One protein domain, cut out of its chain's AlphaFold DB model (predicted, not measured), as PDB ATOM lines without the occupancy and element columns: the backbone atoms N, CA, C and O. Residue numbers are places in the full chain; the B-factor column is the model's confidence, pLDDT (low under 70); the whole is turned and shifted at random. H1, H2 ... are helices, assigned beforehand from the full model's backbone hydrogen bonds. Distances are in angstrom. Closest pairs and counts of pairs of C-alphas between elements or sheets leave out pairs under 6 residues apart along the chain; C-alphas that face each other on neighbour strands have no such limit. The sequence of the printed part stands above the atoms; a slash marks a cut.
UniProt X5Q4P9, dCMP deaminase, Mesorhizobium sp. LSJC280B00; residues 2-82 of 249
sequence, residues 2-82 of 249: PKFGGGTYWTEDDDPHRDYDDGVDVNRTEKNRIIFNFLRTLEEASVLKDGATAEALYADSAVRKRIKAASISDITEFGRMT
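What this domain is: This is residues 2 to 82 of the 249 residues of the protein "dCMP deaminase" of Mesorhizobium sp. LSJC280B00 (UniProt X5Q4P9). One long helix, H1, runs along a thin, loosely built rod; the loop stretch of residues 2 to 25 prolongs the rod beyond Val 26, where H1 begins, and after Glu 44, where H1 stops, the backbone folds back through three short helices, H2, H3 and H4. H2 packs on residues 36 to 43 of H1, residues 59 to 66, of which 61 to 66 belong to H3, stick out, and the last residue comes back near the first. The printed part has 81 residues with four named helices, in the order H1, H2, H3, H4, and no named strand; the class is all helix, though under half of the residues, 38, are in named elements. The whole is only just loose, close to extended, with a radius of gyration of the C-alphas of 17.3 A and spans of 54 by 22 by 20 A.

Where its parts are: The printed part begins at Pro 2, with its C-alpha at (246.446, 270.777, 156.150), and has no named element up to residue 25. H1 holds residues 26 to 44 and is 26.7 A long, from C-alpha 26 at (251.986, 272.116, 168.835) to C-alpha 44 at (250.642, 286.120, 191.480). H2 is residues 54 to 59, 8.5 A long. H3 is residues 61 to 69, 12.6 A long. H4 is residues 71 to 74, 5.3 A long, and ends with C-alpha 74 at (242.350, 265.843, 177.061).

How they stand to each other: H1 touches H2 with residues 36 to 43 alone; the closest C-alphas, those of Leu 39 and Ala 54, are 5.0 A apart. The two run opposite ways at a steep tilt of 47 degrees. H2 and H3 are close but not clearly touching, with the closest C-alphas, those of Leu 57 and Val 63, 6.5 A apart, and their lines are about perpendicular at 86 degrees. H3 and H4 are close but not clearly touching, the C-alphas of Ile 67 and Ser 73 being the closest at 7.0 A. H4 is also close to H1 but not clearly touching it, with the C-alphas of Lys 31 and Ser 73 closest at 7.2 A. H1 and H3 are only just apart, their closest C-alphas at 8.4 A, and H2 and H4 are apart. In H1, H2 and H3 every O i to N i+4 pair is within hydrogen-bond range; H4, with four residues, is too short for such a pair, and its one O i to N i+3 pair is within range.

The domain as a whole: The two C-alphas farthest apart, those of Glu 12 and Asp 50, are 54.4 A apart, while those of Pro 2 and Thr 82, the first and last printed, are 6.5 A apart. The printed part has no cut. The links H2 to H3 and H3 to H4 are tight, and the link H1 to H2, of 9 residues, is short. The mean pLDDT of the printed part is 91.3, and no printed residue is under 70.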
ATOM      1  N   PRO A   2     246.922 269.992 157.284       93.06
ATOM      2  CA  PRO A   2     246.446 270.777 156.150       93.06
ATOM      3  C   PRO A   2     247.609 271.485 155.440       93.06
ATOM      4  O   PRO A   2     248.556 271.923 156.092       93.06
ATOM      5  N   LYS A   3     247.527 271.590 154.110       93.56
ATOM      6  CA  LYS A   3     248.546 272.197 153.240       93.56
ATOM      7  C   LYS A   3     248.018 273.482 152.594       93.56
ATOM      8  O   LYS A   3     246.820 273.605 152.319       93.56
ATOM      9  N   PHE A   4     248.906 274.445 152.337       91.94
ATOM     10  CA  PHE A   4     248.558 275.634 151.556       91.94
ATOM     11  C   PHE A   4     248.063 275.231 150.154       91.94
ATOM     12  O   PHE A   4     248.617 274.334 149.528       91.94
ATOM     13  N   GLY A   5     246.996 275.873 149.669       89.88
ATOM     14  CA  GLY A   5     246.325 275.485 148.417       89.88
ATOM     15  C   GLY A   5     245.308 274.340 148.559       89.88
ATOM     16  O   GLY A   5     244.583 274.047 147.609       89.88
ATOM     17  N   GLY A   6     245.182 273.747 149.753       91.12
ATOM     18  CA  GLY A   6     244.210 272.702 150.074       91.12
ATOM     19  C   GLY A   6     244.811 271.295 150.119       91.12
ATOM     20  O   GLY A   6     245.943 271.058 149.708       91.12
ATOM     21  N   GLY A   7     244.025 270.346 150.632       91.31
ATOM     22  CA  GLY A   7     244.497 268.987 150.902       91.31
ATOM     23  C   GLY A   7     245.390 268.909 152.143       91.31
ATOM     24  O   GLY A   7     245.374 269.794 153.004       91.31
ATOM     25  N   THR A   8     246.155 267.826 152.243       93.12
ATOM     26  CA  THR A   8     247.025 267.534 153.386       93.12
ATOM     27  C   THR A   8     248.437 267.182 152.944       93.12
ATOM     28  O   THR A   8     248.613 266.665 151.848       93.12
ATOM     29  N   TYR A   9     249.418 267.416 153.816       94.19
ATOM     30  CA  TYR A   9     250.790 266.949 153.624       94.19
ATOM     31  C   TYR A   9     250.877 265.419 153.634       94.19
ATOM     32  O   TYR A   9     250.315 264.779 154.533       94.19
ATOM     33  N   TRP A  10     251.623 264.872 152.677       91.88
ATOM     34  CA  TRP A  10     251.888 263.439 152.508       91.88
ATOM     35  C   TRP A  10     253.380 263.110 152.647       91.88
ATOM     36  O   TRP A  10     254.219 264.004 152.694       91.88
ATOM     37  N   THR A  11     253.714 261.821 152.775       89.38
ATOM     38  CA  THR A  11     255.106 261.339 152.885       89.38
ATOM     39  C   THR A  11     255.928 261.620 151.635       89.38
ATOM     40  O   THR A  11     257.147 261.695 151.720       89.38
ATOM     41  N   GLU A  12     255.261 261.744 150.496       92.50
ATOM     42  CA  GLU A  12     255.852 261.909 149.173       92.50
ATOM     43  C   GLU A  12     255.959 263.381 148.749       92.50
ATOM     44  O   GLU A  12     256.386 263.654 147.631       92.50
ATOM     45  N   ASP A  13     255.533 264.325 149.593       91.31
ATOM     46  CA  ASP A  13     255.682 265.750 149.303       91.31
ATOM     47  C   ASP A  13     257.163 266.164 149.348       91.31
ATOM     48  O   ASP A  13     257.898 265.747 150.241       91.31
ATOM     49  N   ASP A  14     257.572 267.045 148.427       92.44
ATOM     50  CA  ASP A  14     258.949 267.562 148.353       92.44
ATOM     51  C   ASP A  14     259.365 268.359 149.608       92.44
ATOM     52  O   ASP A  14     260.537 268.368 149.976       92.44
ATOM     53  N   ASP A  15     258.402 269.023 150.257       92.69
ATOM     54  CA  ASP A  15     258.586 269.842 151.466       92.69
ATOM     55  C   ASP A  15     257.454 269.551 152.478       92.69
ATOM     56  O   ASP A  15     256.419 270.234 152.492       92.69
ATOM     57  N   PRO A  16     257.558 268.447 153.246       91.94
ATOM     58  CA  PRO A  16     256.504 268.010 154.149       91.94
ATOM     59  C   PRO A  16     256.614 268.708 155.516       91.94
ATOM     60  O   PRO A  16     257.656 268.693 156.158       91.94
ATOM     61  N   HIS A  17     255.498 269.264 155.999       92.94
ATOM     62  CA  HIS A  17     255.411 269.962 157.293       92.94
ATOM     63  C   HIS A  17     254.398 269.313 158.243       92.94
ATOM     64  O   HIS A  17     253.480 269.958 158.771       92.94
ATOM     65  N   ARG A  18     254.470 267.992 158.422       91.00
ATOM     66  CA  ARG A  18     253.676 267.321 159.461       91.00
ATOM     67  C   ARG A  18     254.360 267.512 160.810       91.00
ATOM     68  O   ARG A  18     255.559 267.733 160.875       91.00
ATOM     69  N   ASP A  19     253.618 267.345 161.906       90.81
ATOM     70  CA  ASP A  19     254.203 267.389 163.260       90.81
ATOM     71  C   ASP A  19     255.391 266.421 163.421       90.81
ATOM     72  O   ASP A  19     256.319 266.709 164.169       90.81
ATOM     73  N   TYR A  20     255.384 265.301 162.684       89.25
ATOM     74  CA  TYR A  20     256.522 264.384 162.605       89.25
ATOM     75  C   TYR A  20     257.736 264.994 161.888       89.25
ATOM     76  O   TYR A  20     258.845 264.886 162.401       89.25
ATOM     77  N   ASP A  21     257.529 265.636 160.736       90.50
ATOM     78  CA  ASP A  21     258.611 266.217 159.931       90.50
ATOM     79  C   ASP A  21     259.226 267.438 160.636       90.50
ATOM     80  O   ASP A  21     260.444 267.581 160.693       90.50
ATOM     81  N   ASP A  22     258.386 268.264 161.265       90.56
ATOM     82  CA  ASP A  22     258.819 269.440 162.025       90.56
ATOM     83  C   ASP A  22     259.335 269.081 163.437       90.56
ATOM     84  O   ASP A  22     259.873 269.936 164.140       90.56
ATOM     85  N   GLY A  23     259.141 267.838 163.899       91.00
ATOM     86  CA  GLY A  23     259.570 267.360 165.219       91.00
ATOM     87  C   GLY A  23     258.864 268.022 166.413       91.00
ATOM     88  O   GLY A  23     259.350 267.933 167.544       91.00
ATOM     89  N   VAL A  24     257.731 268.694 166.188       90.31
ATOM     90  CA  VAL A  24     257.022 269.490 167.200       90.31
ATOM     91  C   VAL A  24     255.543 269.116 167.253       90.31
ATOM     92  O   VAL A  24     254.814 269.230 166.273       90.31
ATOM     93  N   ASP A  25     255.082 268.759 168.454       90.69
ATOM     94  CA  ASP A  25     253.659 268.668 168.796       90.69
ATOM     95  C   ASP A  25     253.189 270.021 169.354       90.69
ATOM     96  O   ASP A  25     253.458 270.393 170.509       90.69
ATOM     97  N   VAL A  26     252.495 270.779 168.503       91.31
ATOM     98  CA  VAL A  26     251.986 272.116 168.835       91.31
ATOM     99  C   VAL A  26     250.926 272.042 169.933       91.31
ATOM    100  O   VAL A  26     250.929 272.875 170.839       91.31
ATOM    101  N   ASN A  27     250.079 271.009 169.928       91.94
ATOM    102  CA  ASN A  27     249.034 270.845 170.935       91.94
ATOM    103  C   ASN A  27     249.636 270.639 172.325       91.94
ATOM    104  O   ASN A  27     249.210 271.251 173.305       91.94
ATOM    105  N   ARG A  28     250.666 269.798 172.421       91.06
ATOM    106  CA  ARG A  28     251.385 269.567 173.675       91.06
ATOM    107  C   ARG A  28     252.111 270.819 174.153       91.06
ATOM    108  O   ARG A  28     252.085 271.107 175.349       91.06
ATOM    109  N   THR A  29     252.740 271.553 173.242       92.50
ATOM    110  CA  THR A  29     253.421 272.815 173.561       92.50
ATOM    111  C   THR A  29     252.438 273.838 174.123       92.50
ATOM    112  O   THR A  29     252.686 274.418 175.181       92.50
ATOM    113  N   GLU A  30     251.285 273.995 173.478       94.56
ATOM    114  CA  GLU A  30     250.270 274.959 173.892       94.56
ATOM    115  C   GLU A  30     249.613 274.578 175.222       94.56
ATOM    116  O   GLU A  30     249.485 275.418 176.111       94.56
ATOM    117  N   LYS A  31     249.306 273.293 175.439       93.50
ATOM    118  CA  LYS A  31     248.846 272.798 176.748       93.50
ATOM    119  C   LYS A  31     249.813 273.151 177.866       93.50
ATOM    120  O   LYS A  31     249.396 273.643 178.911       93.50
ATOM    121  N   ASN A  32     251.103 272.899 177.653       92.44
ATOM    122  CA  ASN A  32     252.130 273.203 178.645       92.44
ATOM    123  C   ASN A  32     252.172 274.703 178.950       92.44
ATOM    124  O   ASN A  32     252.277 275.079 180.116       92.44
ATOM    125  N   ARG A  33     252.028 275.549 177.922       93.69
ATOM    126  CA  ARG A  33     251.948 277.003 178.073       93.69
ATOM    127  C   ARG A  33     250.739 277.426 178.904       93.69
ATOM    128  O   ARG A  33     250.902 278.221 179.825       93.69
ATOM    129  N   ILE A  34     249.556 276.883 178.619       94.50
ATOM    130  CA  ILE A  34     248.317 277.178 179.358       94.50
ATOM    131  C   ILE A  34     248.442 276.736 180.816       94.50
ATOM    132  O   ILE A  34     248.143 277.512 181.718       94.50
ATOM    133  N   ILE A  35     248.929 275.515 181.056       93.75
ATOM    134  CA  ILE A  35     249.141 274.979 182.406       93.75
ATOM    135  C   ILE A  35     250.103 275.869 183.194       93.75
ATOM    136  O   ILE A  35     249.818 276.234 184.330       93.75
ATOM    137  N   PHE A  36     251.235 276.233 182.594       94.12
ATOM    138  CA  PHE A  36     252.224 277.076 183.254       94.12
ATOM    139  C   PHE A  36     251.679 278.482 183.537       94.12
ATOM    140  O   PHE A  36     251.840 278.997 184.640       94.12
ATOM    141  N   ASN A  37     250.974 279.085 182.576       95.38
ATOM    142  CA  ASN A  37     250.331 280.384 182.757       95.38
ATOM    143  C   ASN A  37     249.280 280.352 183.881       95.38
ATOM    144  O   ASN A  37     249.235 281.265 184.704       95.38
ATOM    145  N   PHE A  38     248.494 279.276 183.960       94.31
ATOM    146  CA  PHE A  38     247.542 279.061 185.043       94.31
ATOM    147  C   PHE A  38     248.241 279.001 186.406       94.31
ATOM    148  O   PHE A  38     247.854 279.730 187.314       94.31
ATOM    149  N   LEU A  39     249.315 278.212 186.541       93.25
ATOM    150  CA  LEU A  39     250.098 278.142 187.782       93.25
ATOM    151  C   LEU A  39     250.688 279.502 188.174       93.25
ATOM    152  O   LEU A  39     250.592 279.889 189.334       93.25
ATOM    153  N   ARG A  40     251.229 280.251 187.210       94.62
ATOM    154  CA  ARG A  40     251.766 281.598 187.445       94.62
ATOM    155  C   ARG A  40     250.687 282.580 187.900       94.62
ATOM    156  O   ARG A  40     250.920 283.375 188.797       94.62
ATOM    157  N   THR A  41     249.483 282.491 187.339       95.19
ATOM    158  CA  THR A  41     248.347 283.321 187.776       95.19
ATOM    159  C   THR A  41     247.978 283.032 189.238       95.19
ATOM    160  O   THR A  41     247.658 283.945 189.997       95.19
ATOM    161  N   LEU A  42     248.048 281.764 189.662       93.81
ATOM    162  CA  LEU A  42     247.829 281.377 191.061       93.81
ATOM    163  C   LEU A  42     248.966 281.846 191.986       93.81
ATOM    164  O   LEU A  42     248.714 282.213 193.135       93.81
ATOM    165  N   GLU A  43     250.204 281.849 191.497       93.69
ATOM    166  CA  GLU A  43     251.359 282.401 192.211       93.69
ATOM    167  C   GLU A  43     251.203 283.906 192.453       93.69
ATOM    168  O   GLU A  43     251.301 284.359 193.591       93.69
ATOM    169  N   GLU A  44     250.876 284.671 191.408       93.81
ATOM    170  CA  GLU A  44     250.642 286.120 191.480       93.81
ATOM    171  C   GLU A  44     249.503 286.467 192.452       93.81
ATOM    172  O   GLU A  44     249.572 287.459 193.179       93.81
ATOM    173  N   ALA A  45     248.479 285.614 192.530       94.38
ATOM    174  CA  ALA A  45     247.381 285.740 193.485       94.38
ATOM    175  C   ALA A  45     247.742 285.307 194.922       94.38
ATOM    176  O   ALA A  45     246.895 285.391 195.810       94.38
ATOM    177  N   SER A  46     248.972 284.840 195.170       90.62
ATOM    178  CA  SER A  46     249.452 284.361 196.475       90.62
ATOM    179  C   SER A  46     248.594 283.240 197.088       90.62
ATOM    180  O   SER A  46     248.485 283.133 198.308       90.62
ATOM    181  N   VAL A  47     247.972 282.393 196.255       92.62
ATOM    182  CA  VAL A  47     247.143 281.258 196.722       92.62
ATOM    183  C   VAL A  47     247.913 279.938 196.803       92.62
ATOM    184  O   VAL A  47     247.406 278.950 197.340       92.62
ATOM    185  N   LEU A  48     249.129 279.895 196.251       89.31
ATOM    186  CA  LEU A  48     249.996 278.726 196.333       89.31
ATOM    187  C   LEU A  48     250.526 278.561 197.764       89.31
ATOM    188  O   LEU A  48     250.911 279.527 198.422       89.31
ATOM    189  N   LYS A  49     250.537 277.318 198.257       86.31
ATOM    190  CA  LYS A  49     251.070 277.009 199.589       86.31
ATOM    191  C   LYS A  49     252.578 277.244 199.645       86.31
ATOM    192  O   LYS A  49     253.283 277.017 198.665       86.31
ATOM    193  N   ASP A  50     253.047 277.646 200.823       80.25
ATOM    194  CA  ASP A  50     254.463 277.649 201.204       80.25
ATOM    195  C   ASP A  50     255.382 278.485 200.293       80.25
ATOM    196  O   ASP A  50     256.565 278.183 200.154       80.25
ATOM    197  N   GLY A  51     254.849 279.537 199.654       79.06
ATOM    198  CA  GLY A  51     255.621 280.373 198.727       79.06
ATOM    199  C   GLY A  51     256.122 279.609 197.497       79.06
ATOM    200  O   GLY A  51     257.122 280.001 196.898       79.06
ATOM    201  N   ALA A  52     255.468 278.498 197.145       86.94
ATOM    202  CA  ALA A  52     255.813 277.712 195.973       86.94
ATOM    203  C   ALA A  52     255.657 278.544 194.695       86.94
ATOM    204  O   ALA A  52     254.645 279.220 194.515       86.94
ATOM    205  N   THR A  53     256.635 278.438 193.795       91.06
ATOM    206  CA  THR A  53     256.592 279.110 192.492       91.06
ATOM    207  C   THR A  53     255.984 278.206 191.424       91.06
ATOM    208  O   THR A  53     256.006 276.968 191.532       91.06
ATOM    209  N   ALA A  54     255.458 278.806 190.358       90.88
ATOM    210  CA  ALA A  54     254.925 278.081 189.215       90.88
ATOM    211  C   ALA A  54     255.978 277.161 188.579       90.88
ATOM    212  O   ALA A  54     255.661 276.034 188.193       90.88
ATOM    213  N   GLU A  55     257.240 277.595 188.514       92.31
ATOM    214  CA  GLU A  55     258.351 276.801 187.985       92.31
ATOM    215  C   GLU A  55     258.621 275.562 188.836       92.31
ATOM    216  O   GLU A  55     258.765 274.470 188.283       92.31
ATOM    217  N   ALA A  56     258.652 275.708 190.164       92.19
ATOM    218  CA  ALA A  56     258.892 274.593 191.075       92.19
ATOM    219  C   ALA A  56     257.777 273.542 190.969       92.19
ATOM    220  O   ALA A  56     258.052 272.353 190.799       92.19
ATOM    221  N   LEU A  57     256.515 273.983 190.974       91.19
ATOM    222  CA  LEU A  57     255.356 273.099 190.828       91.19
ATOM    223  C   LEU A  57     255.316 272.421 189.460       91.19
ATOM    224  O   LEU A  57     254.995 271.237 189.361       91.19
ATOM    225  N   TYR A  58     255.643 273.150 188.393       90.19
ATOM    226  CA  TYR A  58     255.658 272.579 187.055       90.19
ATOM    227  C   TYR A  58     256.840 271.627 186.841       90.19
ATOM    228  O   TYR A  58     256.743 270.746 185.990       90.19
ATOM    229  N   ALA A  59     257.953 271.766 187.563       91.50
ATOM    230  CA  ALA A  59     259.086 270.840 187.500       91.50
ATOM    231  C   ALA A  59     258.851 269.545 188.302       91.50
ATOM    232  O   ALA A  59     259.412 268.503 187.952       91.50
ATOM    233  N   ASP A  60     257.999 269.586 189.327       92.75
ATOM    234  CA  ASP A  60     257.690 268.447 190.189       92.75
ATOM    235  C   ASP A  60     257.027 267.286 189.413       92.75
ATOM    236  O   ASP A  60     256.020 267.430 188.707       92.75
ATOM    237  N   SER A  61     257.600 266.087 189.548       92.69
ATOM    238  CA  SER A  61     257.157 264.888 188.831       92.69
ATOM    239  C   SER A  61     255.802 264.352 189.315       92.69
ATOM    240  O   SER A  61     255.006 263.868 188.499       92.69
ATOM    241  N   ALA A  62     255.501 264.465 190.609       92.44
ATOM    242  CA  ALA A  62     254.230 264.064 191.197       92.44
ATOM    243  C   ALA A  62     253.108 265.014 190.761       92.44
ATOM    244  O   ALA A  62     252.029 264.554 190.369       92.44
ATOM    245  N   VAL A  63     253.377 266.322 190.739       90.75
ATOM    246  CA  VAL A  63     252.439 267.333 190.226       90.75
ATOM    247  C   VAL A  63     252.178 267.106 188.739       90.75
ATOM    248  O   VAL A  63     251.020 267.004 188.329       90.75
ATOM    249  N   ARG A  64     253.223 266.894 187.926       89.44
ATOM    250  CA  ARG A  64     253.074 266.561 186.496       89.44
ATOM    251  C   ARG A  64     252.208 265.333 186.256       89.44
ATOM    252  O   ARG A  64     251.405 265.332 185.325       89.44
ATOM    253  N   LYS A  65     252.353 264.281 187.068       92.88
ATOM    254  CA  LYS A  65     251.523 263.072 186.951       92.88
ATOM    255  C   LYS A  65     250.044 263.389 187.189       92.88
ATOM    256  O   LYS A  65     249.201 262.903 186.440       92.88
ATOM    257  N   ARG A  66     249.733 264.234 188.177       93.12
ATOM    258  CA  ARG A  66     248.357 264.683 188.450       93.12
ATOM    259  C   ARG A  66     247.805 265.567 187.334       93.12
ATOM    260  O   ARG A  66     246.680 265.348 186.908       93.12
ATOM    261  N   ILE A  67     248.607 266.493 186.805       91.38
ATOM    262  CA  ILE A  67     248.217 267.340 185.665       91.38
ATOM    263  C   ILE A  67     247.887 266.483 184.436       91.38
ATOM    264  O   ILE A  67     246.881 266.726 183.773       91.38
ATOM    265  N   LYS A  68     248.681 265.440 184.158       88.06
ATOM    266  CA  LYS A  68     248.406 264.496 183.061       88.06
ATOM    267  C   LYS A  68     247.081 263.747 183.217       88.06
ATOM    268  O   LYS A  68     246.476 263.404 182.211       88.06
ATOM    269  N   ALA A  69     246.656 263.481 184.451       90.62
ATOM    270  CA  ALA A  69     245.383 262.826 184.742       90.62
ATOM    271  C   ALA A  69     244.187 263.797 184.755       90.62
ATOM    272  O   ALA A  69     243.043 263.354 184.757       90.62
ATOM    273  N   ALA A  70     244.432 265.109 184.786       92.25
ATOM    274  CA  ALA A  70     243.382 266.118 184.774       92.25
ATOM    275  C   ALA A  70     242.827 266.339 183.359       92.25
ATOM    276  O   ALA A  70     243.559 266.255 182.371       92.25
ATOM    277  N   SER A  71     241.555 266.737 183.268       88.25
ATOM    278  CA  SER A  71     240.840 266.947 181.998       88.25
ATOM    279  C   SER A  71     241.477 267.995 181.077       88.25
ATOM    280  O   SER A  71     241.274 267.951 179.869       88.25
ATOM    281  N   ILE A  72     242.309 268.908 181.603       89.38
ATOM    282  CA  ILE A  72     243.090 269.853 180.780       89.38
ATOM    283  C   ILE A  72     244.018 269.132 179.788       89.38
ATOM    284  O   ILE A  72     244.322 269.643 178.710       89.38
ATOM    285  N   SER A  73     244.442 267.912 180.123       86.81
ATOM    286  CA  SER A  73     245.287 267.096 179.261       86.81
ATOM    287  C   SER A  73     244.525 266.455 178.097       86.81
ATOM    288  O   SER A  73     245.171 266.069 177.123       86.81
ATOM    289  N   ASP A  74     243.189 266.396 178.137       86.56
ATOM    290  CA  ASP A  74     242.350 265.843 177.061       86.56
ATOM    291  C   ASP A  74     242.082 266.842 175.916       86.56
ATOM    292  O   ASP A  74     241.558 266.451 174.876       86.56
ATOM    293  N   ILE A  75     242.473 268.114 176.062       89.50
ATOM    294  CA  ILE A  75     242.311 269.155 175.029       89.50
ATOM    295  C   ILE A  75     243.016 268.726 173.726       89.50
ATOM    296  O   ILE A  75     244.128 268.204 173.736       89.50
ATOM    297  N   THR A  76     242.407 268.907 172.566       87.88
ATOM    298  CA  THR A  76     243.010 268.533 171.262       87.88
ATOM    299  C   THR A  76     242.978 269.661 170.238       87.88
ATOM    300  O   THR A  76     243.568 269.547 169.169       87.88
ATOM    301  N   GLU A  77     242.348 270.775 170.597       89.44
ATOM    302  CA  GLU A  77     242.001 271.907 169.746       89.44
ATOM    303  C   GLU A  77     243.209 272.644 169.158       89.44
ATOM    304  O   GLU A  77     243.083 273.271 168.111       89.44
ATOM    305  N   PHE A  78     244.373 272.579 169.807       91.38
ATOM    306  CA  PHE A  78     245.584 273.275 169.357       91.38
ATOM    307  C   PHE A  78     246.442 272.434 168.405       91.38
ATOM    308  O   PHE A  78     247.501 272.875 167.958       91.38
ATOM    309  N   GLY A  79     246.012 271.207 168.110       91.31
ATOM    310  CA  GLY A  79     246.666 270.364 167.124       91.31
ATOM    311  C   GLY A  79     246.536 270.946 165.723       91.31
ATOM    312  O   GLY A  79     245.467 271.404 165.326       91.31
ATOM    313  N   ARG A  80     247.618 270.893 164.940       92.44
ATOM    314  CA  ARG A  80     247.580 271.328 163.535       92.44
ATOM    315  C   ARG A  80     246.786 270.363 162.651       92.44
ATOM    316  O   ARG A  80     246.424 270.714 161.530       92.44
ATOM    317  N   MET A  81     246.541 269.134 163.111       91.44
ATOM    318  CA  MET A  81     245.869 268.106 162.324       91.44
ATOM    319  C   MET A  81     244.394 268.414 162.140       91.44
ATOM    320  O   MET A  81     243.656 268.688 163.079       91.44
ATOM    321  N   THR A  82     243.939 268.255 160.905       92.62
ATOM    322  CA  THR A  82     242.523 268.128 160.602       92.62
ATOM    323  C   THR A  82     242.133 266.664 160.734       92.62
ATOM    324  O   THR A  82     242.770 265.785 160.154       92.62
TER     325      THR A  82